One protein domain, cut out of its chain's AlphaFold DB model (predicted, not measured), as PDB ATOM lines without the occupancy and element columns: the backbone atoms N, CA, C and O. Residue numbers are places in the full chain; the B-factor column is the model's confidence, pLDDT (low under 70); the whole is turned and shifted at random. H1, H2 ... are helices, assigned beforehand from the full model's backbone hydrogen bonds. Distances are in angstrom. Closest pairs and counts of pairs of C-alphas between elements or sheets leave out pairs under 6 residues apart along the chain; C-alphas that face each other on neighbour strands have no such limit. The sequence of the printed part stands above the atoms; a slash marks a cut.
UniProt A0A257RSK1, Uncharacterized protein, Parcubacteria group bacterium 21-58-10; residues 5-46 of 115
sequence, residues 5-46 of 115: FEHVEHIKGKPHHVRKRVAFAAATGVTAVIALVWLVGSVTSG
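AT A GLANCE: This is residues 5 to 46 of the 115 residues of an uncharacterized protein of Parcubacteria group bacterium 21-58-10 (UniProt A0A257RSK1). One long straight helix, H2, makes nearly the whole length, and a short helix, H1, is set steeply at its first end, so that the two make an L with a corner at residues 13 to 15. Both arms stand largely free. The printed part has 42 residues with two named helices, H1 then H2, no named strand, and the class all helix. It is extended, a rod with a radius of gyration of the C-alphas of 15.6 A and spans of 48 by 20 by 5 A.

HOW THE PARTS SIT: H2, residues 16 to 44, and H1, residues 5 to 12, only just touch, with 3 pairs of C-alphas within 8 A, and only at the corner by their link. H2 touches H1 with residues 18 to 19 alone. The closest C-alphas are those of Ile 11 and Arg 19, 6.7 A apart. Their lines stand at a steep tilt of 62 degrees, opposite ways. In H1 and H2 every O i to N i+4 pair is within hydrogen-bond range.

IN THESE COORDINATES: H2 measures 42.3 A from C-alpha 16 at (-22.571, -1.097, 112.706) to C-alpha 44 at (-0.861, -22.022, 83.107). H1 measures 10.6 A and begins at C-alpha 5, (-11.102, -14.558, 119.935).

THE WHOLE: The two C-alphas farthest apart, those of Gly 13 and Gly 46, are 48.1 A apart. The printed part has no cut, and the link from H1 to H2 is tight. Mean pLDDT of the printed part is 84.0; residues 10 to 12 are under 70.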
ATOM      1  N   PHE A   5      -9.809 -14.676 119.267       72.94
ATOM      2  CA  PHE A   5     -11.102 -14.558 119.935       72.94
ATOM      3  C   PHE A   5     -11.323 -13.176 120.558       72.94
ATOM      4  O   PHE A   5     -12.363 -12.567 120.308       72.94
ATOM      5  N   GLU A   6     -10.325 -12.624 121.253       74.56
ATOM      6  CA  GLU A   6     -10.402 -11.258 121.790       74.56
ATOM      7  C   GLU A   6     -10.606 -10.222 120.676       74.56
ATOM      8  O   GLU A   6     -11.328  -9.243 120.857       74.56
ATOM      9  N   HIS A   7     -10.006 -10.432 119.500       72.12
ATOM     10  CA  HIS A   7     -10.154  -9.514 118.372       72.12
ATOM     11  C   HIS A   7     -11.574  -9.537 117.789       72.12
ATOM     12  O   HIS A   7     -12.148  -8.483 117.505       72.12
ATOM     13  N   VAL A   8     -12.168 -10.727 117.659       70.62
ATOM     14  CA  VAL A   8     -13.551 -10.902 117.188       70.62
ATOM     15  C   VAL A   8     -14.544 -10.272 118.166       70.62
ATOM     16  O   VAL A   8     -15.451  -9.547 117.749       70.62
ATOM     17  N   GLU A   9     -14.347 -10.484 119.463       73.38
ATOM     18  CA  GLU A   9     -15.215  -9.950 120.512       73.38
ATOM     19  C   GLU A   9     -15.137  -8.419 120.587       73.38
ATOM     20  O   GLU A   9     -16.159  -7.727 120.642       73.38
ATOM     21  N   HIS A  10     -13.933  -7.868 120.417       69.12
ATOM     22  CA  HIS A  10     -13.723  -6.428 120.338       69.12
ATOM     23  C   HIS A  10     -14.351  -5.801 119.084       69.12
ATOM     24  O   HIS A  10     -14.794  -4.657 119.132       69.12
ATOM     25  N   ILE A  11     -14.426  -6.520 117.956       65.25
ATOM     26  CA  ILE A  11     -15.129  -6.065 116.740       65.25
ATOM     27  C   ILE A  11     -16.651  -6.140 116.922       65.25
ATOM     28  O   ILE A  11     -17.382  -5.287 116.409       65.25
ATOM     29  N   LYS A  12     -17.138  -7.113 117.697       64.38
ATOM     30  CA  LYS A  12     -18.562  -7.312 117.984       64.38
ATOM     31  C   LYS A  12     -19.162  -6.176 118.821       64.38
ATOM     32  O   LYS A  12     -20.341  -5.883 118.659       64.38
ATOM     33  N   GLY A  13     -18.360  -5.489 119.639       73.50
ATOM     34  CA  GLY A  13     -18.766  -4.275 120.364       73.50
ATOM     35  C   GLY A  13     -18.800  -2.996 119.512       73.50
ATOM     36  O   GLY A  13     -19.383  -1.998 119.925       73.50
ATOM     37  N   LYS A  14     -18.212  -3.000 118.303       72.38
ATOM     38  CA  LYS A  14     -18.077  -1.784 117.477       72.38
ATOM     39  C   LYS A  14     -19.388  -1.388 116.790       72.38
ATOM     40  O   LYS A  14     -20.219  -2.257 116.508       72.38
ATOM     41  N   PRO A  15     -19.582  -0.096 116.473       80.00
ATOM     42  CA  PRO A  15     -20.757   0.382 115.749       80.00
ATOM     43  C   PRO A  15     -20.906  -0.261 114.359       80.00
ATOM     44  O   PRO A  15     -19.942  -0.720 113.740       80.00
ATOM     45  N   HIS A  16     -22.147  -0.295 113.863       77.12
ATOM     46  CA  HIS A  16     -22.571  -1.097 112.706       77.12
ATOM     47  C   HIS A  16     -21.748  -0.859 111.425       77.12
ATOM     48  O   HIS A  16     -21.454  -1.802 110.689       77.12
ATOM     49  N   HIS A  17     -21.311   0.380 111.180       79.62
ATOM     50  CA  HIS A  17     -20.500   0.730 110.010       79.62
ATOM     51  C   HIS A  17     -19.113   0.062 110.018       79.62
ATOM     52  O   HIS A  17     -18.596  -0.286 108.958       79.62
ATOM     53  N   VAL A  18     -18.524  -0.181 111.194       78.38
ATOM     54  CA  VAL A  18     -17.219  -0.848 111.308       78.38
ATOM     55  C   VAL A  18     -17.350  -2.343 111.030       78.38
ATOM     56  O   VAL A  18     -16.533  -2.898 110.300       78.38
ATOM     57  N   ARG A  19     -18.411  -2.994 111.527       78.19
ATOM     58  CA  ARG A  19     -18.666  -4.423 111.260       78.19
ATOM     59  C   ARG A  19     -18.868  -4.686 109.769       78.19
ATOM     60  O   ARG A  19     -18.303  -5.636 109.239       78.19
ATOM     61  N   LYS A  20     -19.609  -3.803 109.087       80.19
ATOM     62  CA  LYS A  20     -19.813  -3.863 107.633       80.19
ATOM     63  C   LYS A  20     -18.503  -3.757 106.856       80.19
ATOM     64  O   LYS A  20     -18.286  -4.544 105.945       80.19
ATOM     65  N   ARG A  21     -17.614  -2.833 107.236       82.50
ATOM     66  CA  ARG A  21     -16.299  -2.684 106.588       82.50
ATOM     67  C   ARG A  21     -15.423  -3.917 106.770       82.50
ATOM     68  O   ARG A  21     -14.798  -4.344 105.810       82.50
ATOM     69  N   VAL A  22     -15.406  -4.504 107.968       82.88
ATOM     70  CA  VAL A  22     -14.638  -5.732 108.234       82.88
ATOM     71  C   VAL A  22     -15.207  -6.914 107.449       82.88
ATOM     72  O   VAL A  22     -14.444  -7.639 106.822       82.88
ATOM     73  N   ALA A  23     -16.531  -7.081 107.429       84.44
ATOM     74  CA  ALA A  23     -17.179  -8.137 106.654       84.44
ATOM     75  C   ALA A  23     -16.912  -7.987 105.148       84.44
ATOM     76  O   ALA A  23     -16.575  -8.963 104.487       84.44
ATOM     77  N   PHE A  24     -17.002  -6.761 104.625       89.00
ATOM     78  CA  PHE A  24     -16.689  -6.469 103.230       89.00
ATOM     79  C   PHE A  24     -15.218  -6.752 102.918       89.00
ATOM     80  O   PHE A  24     -14.934  -7.480 101.979       89.00
ATOM     81  N   ALA A  25     -14.284  -6.271 103.743       88.50
ATOM     82  CA  ALA A  25     -12.856  -6.512 103.551       88.50
ATOM     83  C   ALA A  25     -12.500  -8.006 103.597       88.50
ATOM     84  O   ALA A  25     -11.714  -8.472 102.775       88.50
ATOM     85  N   ALA A  26     -13.100  -8.766 104.517       90.94
ATOM     86  CA  ALA A  26     -12.902 -10.210 104.596       90.94
ATOM     87  C   ALA A  26     -13.452 -10.921 103.350       90.94
ATOM     88  O   ALA A  26     -12.756 -11.748 102.766       90.94
ATOM     89  N   ALA A  27     -14.664 -10.562 102.912       91.12
ATOM     90  CA  ALA A  27     -15.261 -11.117 101.703       91.12
ATOM     91  C   ALA A  27     -14.405 -10.807 100.467       91.12
ATOM     92  O   ALA A  27     -14.017 -11.724  99.750       91.12
ATOM     93  N   THR A  28     -14.027  -9.540 100.265       94.50
ATOM     94  CA  THR A  28     -13.155  -9.125  99.158       94.50
ATOM     95  C   THR A  28     -11.809  -9.841  99.206       94.50
ATOM     96  O   THR A  28     -11.330 -10.283  98.167       94.50
ATOM     97  N   GLY A  29     -11.217 -10.003 100.392       95.88
ATOM     98  CA  GLY A  29      -9.953 -10.717 100.562       95.88
ATOM     99  C   GLY A  29     -10.045 -12.177 100.120       95.88
ATOM    100  O   GLY A  29      -9.232 -12.627  99.316       95.88
ATOM    101  N   VAL A  30     -11.067 -12.904 100.579       95.50
ATOM    102  CA  VAL A  30     -11.276 -14.308 100.188       95.50
ATOM    103  C   VAL A  30     -11.556 -14.424  98.690       95.50
ATOM    104  O   VAL A  30     -10.940 -15.246  98.013       95.50
ATOM    105  N   THR A  31     -12.430 -13.574  98.147       96.25
ATOM    106  CA  THR A  31     -12.730 -13.558  96.710       96.25
ATOM    107  C   THR A  31     -11.481 -13.277  95.877       96.25
ATOM    108  O   THR A  31     -11.260 -13.959  94.879       96.25
ATOM    109  N   ALA A  32     -10.638 -12.328  96.290       96.25
ATOM    110  CA  ALA A  32      -9.408 -11.991  95.577       96.25
ATOM    111  C   ALA A  32      -8.417 -13.163  95.549       96.25
ATOM    112  O   ALA A  32      -7.812 -13.423  94.512       96.25
ATOM    113  N   VAL A  33      -8.285 -13.903  96.654       96.88
ATOM    114  CA  VAL A  33      -7.421 -15.093  96.713       96.88
ATOM    115  C   VAL A  33      -7.925 -16.178  95.764       96.88
ATOM    116  O   VAL A  33      -7.143 -16.717  94.985       96.88
ATOM    117  N   ILE A  34      -9.229 -16.466  95.779       96.62
ATOM    118  CA  ILE A  34      -9.827 -17.465  94.879       96.62
ATOM    119  C   ILE A  34      -9.639 -17.048  93.417       96.62
ATOM    120  O   ILE A  34      -9.227 -17.864  92.594       96.62
ATOM    121  N   ALA A  35      -9.889 -15.775  93.102       95.88
ATOM    122  CA  ALA A  35      -9.711 -15.238  91.758       95.88
ATOM    123  C   ALA A  35      -8.253 -15.331  91.288       95.88
ATOM    124  O   ALA A  35      -8.015 -15.680  90.137       95.88
ATOM    125  N   LEU A  36      -7.279 -15.076  92.169       95.56
ATOM    126  CA  LEU A  36      -5.855 -15.220  91.860       95.56
ATOM    127  C   LEU A  36      -5.468 -16.668  91.575       95.56
ATOM    128  O   LEU A  36      -4.805 -16.932  90.577       95.56
ATOM    129  N   VAL A  37      -5.892 -17.608  92.423       95.44
ATOM    130  CA  VAL A  37      -5.613 -19.038  92.221       95.44
ATOM    131  C   VAL A  37      -6.224 -19.519  90.907       95.44
ATOM    132  O   VAL A  37      -5.554 -20.197  90.128       95.44
ATOM    133  N   TRP A  38      -7.467 -19.120  90.631       95.62
ATOM    134  CA  TRP A  38      -8.132 -19.423  89.368       95.62
ATOM    135  C   TRP A  38      -7.392 -18.810  88.176       95.62
ATOM    136  O   TRP A  38      -7.084 -19.526  87.230       95.62
ATOM    137  N   LEU A  39      -7.031 -17.526  88.242       91.00
ATOM    138  CA  LEU A  39      -6.332 -16.824  87.165       91.00
ATOM    139  C   LEU A  39      -4.984 -17.478  86.852       91.00
ATOM    140  O   LEU A  39      -4.688 -17.730  85.688       91.00
ATOM    141  N   VAL A  40      -4.184 -17.776  87.879       91.69
ATOM    142  CA  VAL A  40      -2.895 -18.459  87.706       91.69
ATOM    143  C   VAL A  40      -3.113 -19.817  87.040       91.69
ATOM    144  O   VAL A  40      -2.456 -20.100  86.042       91.69
ATOM    145  N   GLY A  41      -4.082 -20.605  87.515       89.19
ATOM    146  CA  GLY A  41      -4.423 -21.896  86.913       89.19
ATOM    147  C   GLY A  41      -4.893 -21.787  85.455       89.19
ATOM    148  O   GLY A  41      -4.497 -22.592  84.609       89.19
ATOM    149  N   SER A  42      -5.698 -20.773  85.131       87.00
ATOM    150  CA  SER A  42      -6.183 -20.519  83.770       87.00
ATOM    151  C   SER A  42      -5.067 -20.072  82.827       87.00
ATOM    152  O   SER A  42      -5.040 -20.502  81.674       87.00
ATOM    153  N   VAL A  43      -4.124 -19.253  83.305       87.44
ATOM    154  CA  VAL A  43      -2.953 -18.831  82.526       87.44
ATOM    155  C   VAL A  43      -2.021 -20.016  82.272       87.44
ATOM    156  O   VAL A  43      -1.622 -20.227  81.130       87.44
ATOM    157  N   THR A  44      -1.723 -20.837  83.287       82.31
ATOM    158  CA  THR A  44      -0.861 -22.022  83.107       82.31
ATOM    159  C   THR A  44      -1.479 -23.068  82.189       82.31
ATOM    160  O   THR A  44      -0.759 -23.751  81.468       82.31
ATOM    161  N   SER A  45      -2.807 -23.187  82.192       81.19
ATOM    162  CA  SER A  45      -3.528 -24.136  81.335       81.19
ATOM    163  C   SER A  45      -3.729 -23.623  79.907       81.19
ATOM    164  O   SER A  45      -4.344 -24.312  79.099       81.19
ATOM    165  N   GLY A  46      -3.266 -22.407  79.588       73.38
ATOM    166  CA  GLY A  46      -3.461 -21.811  78.267       73.38
ATOM    167  C   GLY A  46      -4.931 -21.541  77.935       73.38
ATOM    168  O   GLY A  46      -5.286 -21.461  76.766       73.38
TER     169      GLY A  46